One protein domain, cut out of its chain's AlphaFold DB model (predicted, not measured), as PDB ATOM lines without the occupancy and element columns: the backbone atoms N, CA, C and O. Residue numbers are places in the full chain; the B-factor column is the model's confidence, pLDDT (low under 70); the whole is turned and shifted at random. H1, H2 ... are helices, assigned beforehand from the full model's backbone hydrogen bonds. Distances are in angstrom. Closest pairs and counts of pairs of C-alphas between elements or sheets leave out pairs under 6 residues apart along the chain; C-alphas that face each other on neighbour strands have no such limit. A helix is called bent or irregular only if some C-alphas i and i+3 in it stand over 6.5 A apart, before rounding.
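This is residues 4 to 76 of the 77 residues of an uncharacterized protein of Desulfotomaculum hydrothermale Lam5 = DSM 18033 (UniProt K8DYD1). This is a long helical hairpin opened as a narrow V: H2 and H1, two long helices of nearly equal length, meet near the tight turn at Ser 32 and spread apart toward their other ends. Beyond the open end of H2 the remaining residues fold back as a tail, and residues 68 to 76 of it, with the very short helix H3, stick out free of both arms. The printed part has 73 residues with three named helices, in the order H1, H2, H3, and no named strand; its class is all helix. The whole is loose, with a radius of gyration of the C-alphas of 15.4 A, and elongated, spanning 44 by 25 by 23 A.

H2, residues 33 to 61, is the longest helix. H1, residues 4 to 31, touches it, and the two form a helical hairpin. Their lines stand at a shallow tilt of 21 degrees and run opposite ways. The touch is made by residues 25 to 30 of H1 and residues 35 to 39 of H2 alone, with 9 pairs of C-alphas within 8 A. The closest C-alphas of the two are those of Arg 29 and Ala 36, 4.2 A apart, while the helices' centres are 14.6 A apart. Residues 4 to 20 of H1 stand free, and so do residues 44 to 50 of H2. H3, residues 71 to 74, touches no helix and is apart from both H1 and H2. In H2 every O i to N i+4 pair is within hydrogen-bond range, in H1 23 of 24 are, and H3 is too short for such a pair, though its one O i to N i+3 pair is within range.

H2 has 29 residues and measures 42.0 A from its first to its last C-alpha, from C-alpha 33 at (210.438, 369.651, 172.904) to C-alpha 61 at (190.535, 352.849, 205.854). H1 has 28 residues and measures 41.0 A, beginning with C-alpha 4 at (206.375, 358.334, 213.308). H3 has four residues, measures 4.9 A and ends with C-alpha 74 at (203.373, 373.521, 201.504). None of the three is bent or irregular.

The two C-alphas farthest apart are those of Gln 31 and Gly 62, 44.4 A. The C-alphas of Thr 4 and Arg 76, the first and last printed residues, are 23.9 A apart. The printed part has no cut. The link from H1 to H2, one residue, is tight; the link from H2 to H3, nine residues, is short. The mean pLDDT of the printed part is 92.4, that of H3 is 79, and residue 76 alone is under 70.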
ATOM      1  N   THR A   4     206.297 357.071 214.052       89.25
ATOM      2  CA  THR A   4     206.375 358.334 213.308       89.25
ATOM      3  C   THR A   4     207.799 358.676 212.867       89.25
ATOM      4  O   THR A   4     207.968 359.261 211.797       89.25
ATOM      5  N   ASP A   5     208.823 358.270 213.626       91.25
ATOM      6  CA  ASP A   5     210.226 358.458 213.232       91.25
ATOM      7  C   ASP A   5     210.577 357.552 212.045       91.25
ATOM      8  O   ASP A   5     211.199 358.003 211.087       91.25
ATOM      9  N   GLU A   6     210.104 356.304 212.063       92.69
ATOM     10  CA  GLU A   6     210.281 355.348 210.960       92.69
ATOM     11  C   GLU A   6     209.605 355.839 209.672       92.69
ATOM     12  O   GLU A   6     210.212 355.819 208.598       92.69
ATOM     13  N   LEU A   7     208.372 356.356 209.773       91.94
ATOM     14  CA  LEU A   7     207.678 356.976 208.641       91.94
ATOM     15  C   LEU A   7     208.453 358.186 208.098       91.94
ATOM     16  O   LEU A   7     208.591 358.346 206.884       91.94
ATOM     17  N   THR A   8     208.981 359.029 208.987       94.06
ATOM     18  CA  THR A   8     209.783 360.198 208.603       94.06
ATOM     19  C   THR A   8     211.054 359.783 207.866       94.06
ATOM     20  O   THR A   8     211.389 360.366 206.831       94.06
ATOM     21  N   GLU A   9     211.746 358.755 208.350       95.06
ATOM     22  CA  GLU A   9     212.944 358.229 207.703       95.06
ATOM     23  C   GLU A   9     212.626 357.637 206.323       95.06
ATOM     24  O   GLU A   9     213.314 357.941 205.344       95.06
ATOM     25  N   GLN A  10     211.547 356.859 206.209       94.44
ATOM     26  CA  GLN A  10     211.100 356.299 204.935       94.44
ATOM     27  C   GLN A  10     210.807 357.403 203.909       94.44
ATOM     28  O   GLN A  10     211.303 357.347 202.783       94.44
ATOM     29  N   LEU A  11     210.049 358.432 204.299       94.50
ATOM     30  CA  LEU A  11     209.728 359.557 203.417       94.50
ATOM     31  C   LEU A  11     210.971 360.375 203.050       94.50
ATOM     32  O   LEU A  11     211.100 360.808 201.906       94.50
ATOM     33  N   THR A  12     211.919 360.533 203.975       96.06
ATOM     34  CA  THR A  12     213.195 361.217 203.711       96.06
ATOM     35  C   THR A  12     214.012 360.487 202.646       96.06
ATOM     36  O   THR A  12     214.525 361.120 201.723       96.06
ATOM     37  N   ARG A  13     214.092 359.152 202.721       95.75
ATOM     38  CA  ARG A  13     214.789 358.333 201.715       95.75
ATOM     39  C   ARG A  13     214.120 358.435 200.342       95.75
ATOM     40  O   ARG A  13     214.806 358.631 199.345       95.75
ATOM     41  N   VAL A  14     212.787 358.377 200.290       96.31
ATOM     42  CA  VAL A  14     212.032 358.547 199.035       96.31
ATOM     43  C   VAL A  14     212.259 359.937 198.434       96.31
ATOM     44  O   VAL A  14     212.456 360.058 197.227       96.31
ATOM     45  N   LEU A  15     212.296 360.989 199.257       95.38
ATOM     46  CA  LEU A  15     212.575 362.350 198.792       95.38
ATOM     47  C   LEU A  15     213.977 362.498 198.191       95.38
ATOM     48  O   LEU A  15     214.139 363.260 197.240       95.38
ATOM     49  N   ALA A  16     214.980 361.786 198.709       96.44
ATOM     50  CA  ALA A  16     216.326 361.808 198.140       96.44
ATOM     51  C   ALA A  16     216.351 361.245 196.708       96.44
ATOM     52  O   ALA A  16     216.960 361.846 195.824       96.44
ATOM     53  N   GLU A  17     215.641 360.144 196.459       96.25
ATOM     54  CA  GLU A  17     215.523 359.573 195.111       96.25
ATOM     55  C   GLU A  17     214.659 360.441 194.187       96.25
ATOM     56  O   GLU A  17     215.010 360.652 193.026       96.25
ATOM     57  N   LEU A  18     213.578 361.036 194.706       96.88
ATOM     58  CA  LEU A  18     212.757 361.973 193.934       96.88
ATOM     59  C   LEU A  18     213.542 363.211 193.490       96.88
ATOM     60  O   LEU A  18     213.339 363.669 192.371       96.88
ATOM     61  N   ARG A  19     214.458 363.731 194.318       96.88
ATOM     62  CA  ARG A  19     215.333 364.849 193.921       96.88
ATOM     63  C   ARG A  19     216.187 364.490 192.710       96.88
ATOM     64  O   ARG A  19     216.149 365.214 191.724       96.88
ATOM     65  N   LYS A  20     216.846 363.328 192.733       97.44
ATOM     66  CA  LYS A  20     217.638 362.844 191.589       97.44
ATOM     67  C   LYS A  20     216.787 362.708 190.325       97.44
ATOM     68  O   LYS A  20     217.224 363.084 189.242       97.44
ATOM     69  N   ALA A  21     215.561 362.195 190.457       97.62
ATOM     70  CA  ALA A  21     214.636 362.070 189.334       97.62
ATOM     71  C   ALA A  21     214.204 363.436 188.771       97.62
ATOM     72  O   ALA A  21     214.057 363.579 187.556       97.62
ATOM     73  N   VAL A  22     214.015 364.444 189.630       97.56
ATOM     74  CA  VAL A  22     213.731 365.827 189.214       97.56
ATOM     75  C   VAL A  22     214.927 366.432 188.485       97.56
ATOM     76  O   VAL A  22     214.740 366.975 187.398       97.56
ATOM     77  N   ASP A  23     216.138 366.292 189.023       97.75
ATOM     78  CA  ASP A  23     217.354 366.831 188.405       97.75
ATOM     79  C   ASP A  23     217.572 366.219 187.010       97.75
ATOM     80  O   ASP A  23     217.670 366.944 186.017       97.75
ATOM     81  N   ALA A  24     217.483 364.889 186.896       97.62
ATOM     82  CA  ALA A  24     217.546 364.190 185.610       97.62
ATOM     83  C   ALA A  24     216.421 364.623 184.651       97.62
ATOM     84  O   ALA A  24     216.635 364.782 183.449       97.62
ATOM     85  N   SER A  25     215.213 364.862 185.171       97.06
ATOM     86  CA  SER A  25     214.096 365.368 184.366       97.06
ATOM     87  C   SER A  25     214.404 366.743 183.777       97.06
ATOM     88  O   SER A  25     214.071 366.991 182.623       97.06
ATOM     89  N   VAL A  26     215.025 367.649 184.536       96.94
ATOM     90  CA  VAL A  26     215.404 368.982 184.040       96.94
ATOM     91  C   VAL A  26     216.434 368.865 182.917       96.94
ATOM     92  O   VAL A  26     216.250 369.484 181.865       96.94
ATOM     93  N   GLU A  27     217.455 368.028 183.103       97.06
ATOM     94  CA  GLU A  27     218.476 367.771 182.084       97.06
ATOM     95  C   GLU A  27     217.850 367.235 180.790       97.06
ATOM     96  O   GLU A  27     218.061 367.816 179.725       97.06
ATOM     97  N   ILE A  28     217.000 366.207 180.874       96.50
ATOM     98  CA  ILE A  28     216.332 365.600 179.710       96.50
ATOM     99  C   ILE A  28     215.408 366.607 179.014       96.50
ATOM    100  O   ILE A  28     215.454 366.769 177.792       96.50
ATOM    101  N   ARG A  29     214.595 367.352 179.777       95.50
ATOM    102  CA  ARG A  29     213.666 368.355 179.220       95.50
ATOM    103  C   ARG A  29     214.381 369.454 178.439       95.50
ATOM    104  O   ARG A  29     213.779 370.021 177.530       95.50
ATOM    105  N   SER A  30     215.629 369.769 178.790       93.69
ATOM    106  CA  SER A  30     216.412 370.804 178.107       93.69
ATOM    107  C   SER A  30     216.885 370.392 176.705       93.69
ATOM    108  O   SER A  30     217.212 371.258 175.897       93.69
ATOM    109  N   GLN A  31     216.869 369.092 176.386       94.31
ATOM    110  CA  GLN A  31     217.422 368.560 175.139       94.31
ATOM    111  C   GLN A  31     216.505 368.795 173.932       94.31
ATOM    112  O   GLN A  31     216.986 369.100 172.842       94.31
ATOM    113  N   SER A  32     215.181 368.656 174.090       94.94
ATOM    114  CA  SER A  32     214.222 368.949 173.017       94.94
ATOM    115  C   SER A  32     212.772 369.075 173.507       94.94
ATOM    116  O   SER A  32     212.404 368.618 174.588       94.94
ATOM    117  N   LYS A  33     211.894 369.629 172.655       93.06
ATOM    118  CA  LYS A  33     210.438 369.651 172.904       93.06
ATOM    119  C   LYS A  33     209.819 368.247 172.977       93.06
ATOM    120  O   LYS A  33     208.827 368.071 173.681       93.06
ATOM    121  N   ALA A  34     210.369 367.276 172.245       96.19
ATOM    122  CA  ALA A  34     209.886 365.896 172.267       96.19
ATOM    123  C   ALA A  34     210.210 365.236 173.614       96.19
ATOM    124  O   ALA A  34     209.304 364.728 174.271       96.19
ATOM    125  N   GLU A  35     211.455 365.372 174.078       95.50
ATOM    126  CA  GLU A  35     211.882 364.907 175.403       95.50
ATOM    127  C   GLU A  35     211.087 365.579 176.524       95.50
ATOM    128  O   GLU A  35     210.641 364.926 177.466       95.50
ATOM    129  N   ALA A  36     210.793 366.877 176.382       94.81
ATOM    130  CA  ALA A  36     209.961 367.580 177.347       94.81
ATOM    131  C   ALA A  36     208.550 366.985 177.486       94.81
ATOM    132  O   ALA A  36     208.014 366.934 178.595       94.81
ATOM    133  N   LYS A  37     207.964 366.511 176.380       96.62
ATOM    134  CA  LYS A  37     206.669 365.823 176.384       96.62
ATOM    135  C   LYS A  37     206.778 364.426 176.999       96.62
ATOM    136  O   LYS A  37     205.915 364.054 177.786       96.62
ATOM    137  N   THR A  38     207.838 363.681 176.687       97.06
ATOM    138  CA  THR A  38     208.102 362.361 177.278       97.06
ATOM    139  C   THR A  38     208.211 362.450 178.799       97.06
ATOM    140  O   THR A  38     207.527 361.720 179.514       97.06
ATOM    141  N   VAL A  39     208.997 363.405 179.303       97.38
ATOM    142  CA  VAL A  39     209.145 363.637 180.745       97.38
ATOM    143  C   VAL A  39     207.806 363.999 181.393       97.38
ATOM    144  O   VAL A  39     207.505 363.494 182.472       97.38
ATOM    145  N   ALA A  40     206.971 364.815 180.739       96.69
ATOM    146  CA  ALA A  40     205.640 365.138 181.255       96.69
ATOM    147  C   ALA A  40     204.766 363.883 181.441       96.69
ATOM    148  O   ALA A  40     204.211 363.693 182.519       96.69
ATOM    149  N   VAL A  41     204.723 362.983 180.452       97.94
ATOM    150  CA  VAL A  41     203.950 361.726 180.528       97.94
ATOM    151  C   VAL A  41     204.451 360.807 181.651       97.94
ATOM    152  O   VAL A  41     203.651 360.179 182.352       97.94
ATOM    153  N   ILE A  42     205.770 360.741 181.861       98.06
ATOM    154  CA  ILE A  42     206.368 359.974 182.967       98.06
ATOM    155  C   ILE A  42     205.883 360.525 184.315       98.06
ATOM    156  O   ILE A  42     205.416 359.761 185.165       98.06
ATOM    157  N   TRP A  43     205.932 361.848 184.497       98.00
ATOM    158  CA  TRP A  43     205.462 362.495 185.722       98.00
ATOM    159  C   TRP A  43     203.954 362.344 185.929       98.00
ATOM    160  O   TRP A  43     203.533 362.054 187.047       98.00
ATOM    161  N   GLU A  44     203.140 362.472 184.881       97.62
ATOM    162  CA  GLU A  44     201.691 362.240 184.946       97.62
ATOM    163  C   GLU A  44     201.370 360.818 185.421       97.62
ATOM    164  O   GLU A  44     200.550 360.629 186.322       97.62
ATOM    165  N   THR A  45     202.069 359.817 184.879       97.75
ATOM    166  CA  THR A  45     201.895 358.406 185.259       97.75
ATOM    167  C   THR A  45     202.281 358.165 186.720       97.75
ATOM    168  O   THR A  45     201.547 357.507 187.468       97.75
ATOM    169  N   PHE A  46     203.417 358.719 187.153       97.25
ATOM    170  CA  PHE A  46     203.886 358.613 188.534       97.25
ATOM    171  C   PHE A  46     202.909 359.277 189.515       97.25
ATOM    172  O   PHE A  46     202.462 358.641 190.471       97.25
ATOM    173  N   LEU A  47     202.535 360.534 189.257       96.31
ATOM    174  CA  LEU A  47     201.633 361.301 190.116       96.31
ATOM    175  C   LEU A  47     200.245 360.664 190.175       96.31
ATOM    176  O   LEU A  47     199.678 360.544 191.261       96.31
ATOM    177  N   GLY A  48     199.722 360.194 189.039       96.44
ATOM    178  CA  GLY A  48     198.452 359.477 188.979       96.44
ATOM    179  C   GLY A  48     198.462 358.213 189.838       96.44
ATOM    180  O   GLY A  48     197.542 357.989 190.626       96.44
ATOM    181  N   THR A  49     199.537 357.426 189.758       96.56
ATOM    182  CA  THR A  49     199.704 356.211 190.568       96.56
ATOM    183  C   THR A  49     199.800 356.536 192.060       96.56
ATOM    184  O   THR A  49     199.102 355.932 192.877       96.56
ATOM    185  N   PHE A  50     200.626 357.519 192.428       94.50
ATOM    186  CA  PHE A  50     200.856 357.902 193.820       94.50
ATOM    187  C   PHE A  50     199.604 358.495 194.483       94.50
ATOM    188  O   PHE A  50     199.163 358.012 195.529       94.50
ATOM    189  N   ILE A  51     198.983 359.498 193.853       91.75
ATOM    190  CA  ILE A  51     197.756 360.133 194.360       91.75
ATOM    191  C   ILE A  51     196.612 359.113 194.374       91.75
ATOM    192  O   ILE A  51     195.856 359.042 195.344       91.75
ATOM    193  N   GLY A  52     196.515 358.272 193.339       94.69
ATOM    194  CA  GLY A  52     195.554 357.174 193.273       94.69
ATOM    195  C   GLY A  52     195.671 356.222 194.462       94.69
ATOM    196  O   GLY A  52     194.658 355.865 195.065       94.69
ATOM    197  N   TYR A  53     196.895 355.865 194.854       94.44
ATOM    198  CA  TYR A  53     197.136 355.018 196.018       94.44
ATOM    199  C   TYR A  53     196.726 355.691 197.336       94.44
ATOM    200  O   TYR A  53     196.056 355.056 198.153       94.44
ATOM    201  N   ILE A  54     197.047 356.977 197.523       92.25
ATOM    202  CA  ILE A  54     196.623 357.747 198.705       92.25
ATOM    203  C   ILE A  54     195.095 357.764 198.815       92.25
ATOM    204  O   ILE A  54     194.541 357.432 199.864       92.25
ATOM    205  N   MET A  55     194.401 358.095 197.722       91.69
ATOM    206  CA  MET A  55     192.937 358.117 197.697       91.69
ATOM    207  C   MET A  55     192.344 356.732 197.955       91.69
ATOM    208  O   MET A  55     191.379 356.609 198.709       91.69
ATOM    209  N   LYS A  56     192.917 355.682 197.351       94.12
ATOM    210  CA  LYS A  56     192.495 354.294 197.570       94.12
ATOM    211  C   LYS A  56     192.610 353.924 199.047       94.12
ATOM    212  O   LYS A  56     191.639 353.429 199.611       94.12
ATOM    213  N   LYS A  57     193.738 354.230 199.692       93.62
ATOM    214  CA  LYS A  57     193.923 353.978 201.128       93.62
ATOM    215  C   LYS A  57     192.954 354.777 201.990       93.62
ATOM    216  O   LYS A  57     192.407 354.215 202.935       93.62
ATOM    217  N   GLY A  58     192.661 356.023 201.624       91.62
ATOM    218  CA  GLY A  58     191.634 356.812 202.301       91.62
ATOM    219  C   GLY A  58     190.238 356.198 202.201       91.62
ATOM    220  O   GLY A  58     189.526 356.142 203.198       91.62
ATOM    221  N   ARG A  59     189.867 355.657 201.034       91.25
ATOM    222  CA  ARG A  59     188.590 354.945 200.845       91.25
ATOM    223  C   ARG A  59     188.532 353.621 201.611       91.25
ATOM    224  O   ARG A  59     187.490 353.304 202.167       91.25
ATOM    225  N   GLU A  60     189.628 352.862 201.641       94.50
ATOM    226  CA  GLU A  60     189.707 351.555 202.319       94.50
ATOM    227  C   GLU A  60     189.691 351.668 203.849       94.50
ATOM    228  O   GLU A  60     189.152 350.798 204.524       94.50
ATOM    229  N   THR A  61     190.310 352.714 204.401       92.75
ATOM    230  CA  THR A  61     190.535 352.849 205.854       92.75
ATOM    231  C   THR A  61     189.656 353.906 206.516       92.75
ATOM    232  O   THR A  61     189.635 354.002 207.741       92.75
ATOM    233  N   GLY A  62     188.978 354.745 205.727       91.00
ATOM    234  CA  GLY A  62     188.307 355.954 206.208       91.00
ATOM    235  C   GLY A  62     189.264 357.085 206.610       91.00
ATOM    236  O   GLY A  62     188.803 358.172 206.949       91.00
ATOM    237  N   GLN A  63     190.587 356.875 206.559       88.81
ATOM    238  CA  GLN A  63     191.588 357.877 206.926       88.81
ATOM    239  C   GLN A  63     192.055 358.661 205.698       88.81
ATOM    240  O   GLN A  63     192.926 358.224 204.942       88.81
ATOM    241  N   ASN A  64     191.484 359.846 205.483       86.12
ATOM    242  CA  ASN A  64     191.907 360.713 204.389       86.12
ATOM    243  C   ASN A  64     193.219 361.436 204.731       86.12
ATOM    244  O   ASN A  64     193.208 362.515 205.314       86.12
ATOM    245  N   LEU A  65     194.344 360.872 204.283       83.50
ATOM    246  CA  LEU A  65     195.679 361.450 204.475       83.50
ATOM    247  C   LEU A  65     195.836 362.864 203.893       83.50
ATOM    248  O   LEU A  65     196.749 363.572 204.294       83.50
ATOM    249  N   LEU A  66     194.980 363.282 202.954       84.19
ATOM    250  CA  LEU A  66     195.023 364.623 202.365       84.19
ATOM    251  C   LEU A  66     194.155 365.640 203.116       84.19
ATOM    252  O   LEU A  66     194.324 366.834 202.888       84.19
ATOM    253  N   ALA A  67     193.232 365.201 203.979       83.31
ATOM    254  CA  ALA A  67     192.287 366.097 204.651       83.31
ATOM    255  C   ALA A  67     192.984 367.061 205.621       83.31
ATOM    256  O   ALA A  67     192.645 368.240 205.662       83.31
ATOM    257  N   ASP A  68     193.997 366.572 206.338       81.25
ATOM    258  CA  ASP A  68     194.737 367.357 207.332       81.25
ATOM    259  C   ASP A  68     195.987 368.039 206.747       81.25
ATOM    260  O   ASP A  68     196.697 368.783 207.432       81.25
ATOM    261  N   ILE A  69     196.268 367.826 205.456       83.75
ATOM    262  CA  ILE A  69     197.399 368.451 204.770       83.75
ATOM    263  C   ILE A  69     196.980 369.819 204.234       83.75
ATOM    264  O   ILE A  69     196.263 369.957 203.243       83.75
ATOM    265  N   SER A  70     197.516 370.871 204.848       80.50
ATOM    266  CA  SER A  70     197.387 372.228 204.319       80.50
ATOM    267  C   SER A  70     198.346 372.445 203.149       80.50
ATOM    268  O   SER A  70     199.514 372.793 203.336       80.50
ATOM    269  N   PHE A  71     197.838 372.330 201.921       78.62
ATOM    270  CA  PHE A  71     198.595 372.695 200.719       78.62
ATOM    271  C   PHE A  71     199.070 374.151 200.761       78.62
ATOM    272  O   PHE A  71     200.184 374.447 200.345       78.62
ATOM    273  N   ARG A  72     198.290 375.062 201.356       78.38
ATOM    274  CA  ARG A  72     198.709 376.458 201.558       78.38
ATOM    275  C   ARG A  72     200.020 376.568 202.350       78.38
ATOM    276  O   ARG A  72     200.812 377.458 202.063       78.38
ATOM    277  N   ASN A  73     200.247 375.687 203.325       78.94
ATOM    278  CA  ASN A  73     201.489 375.667 204.103       78.94
ATOM    279  C   ASN A  73     202.651 375.029 203.330       78.94
ATOM    280  O   ASN A  73     203.797 375.384 203.583       78.94
ATOM    281  N   ILE A  74     202.364 374.127 202.386       78.19
ATOM    282  CA  ILE A  74     203.373 373.521 201.504       78.19
ATOM    283  C   ILE A  74     203.940 374.574 200.545       78.19
ATOM    284  O   ILE A  74     205.151 374.709 200.452       78.19
ATOM    285  N   TRP A  75     203.082 375.362 199.892       73.62
ATOM    286  CA  TRP A  75     203.496 376.353 198.882       73.62
ATOM    287  C   TRP A  75     204.080 377.657 199.453       73.62
ATOM    288  O   TRP A  75     204.462 378.540 198.692       73.62
ATOM    289  N   ARG A  76     204.080 377.820 200.783       68.69
ATOM    290  CA  ARG A  76     204.628 379.001 201.478       68.69
ATOM    291  C   ARG A  76     206.049 378.802 202.009       68.69
ATOM    292  O   ARG A  76     206.638 379.782 202.460       68.69
TER     293      ARG A  76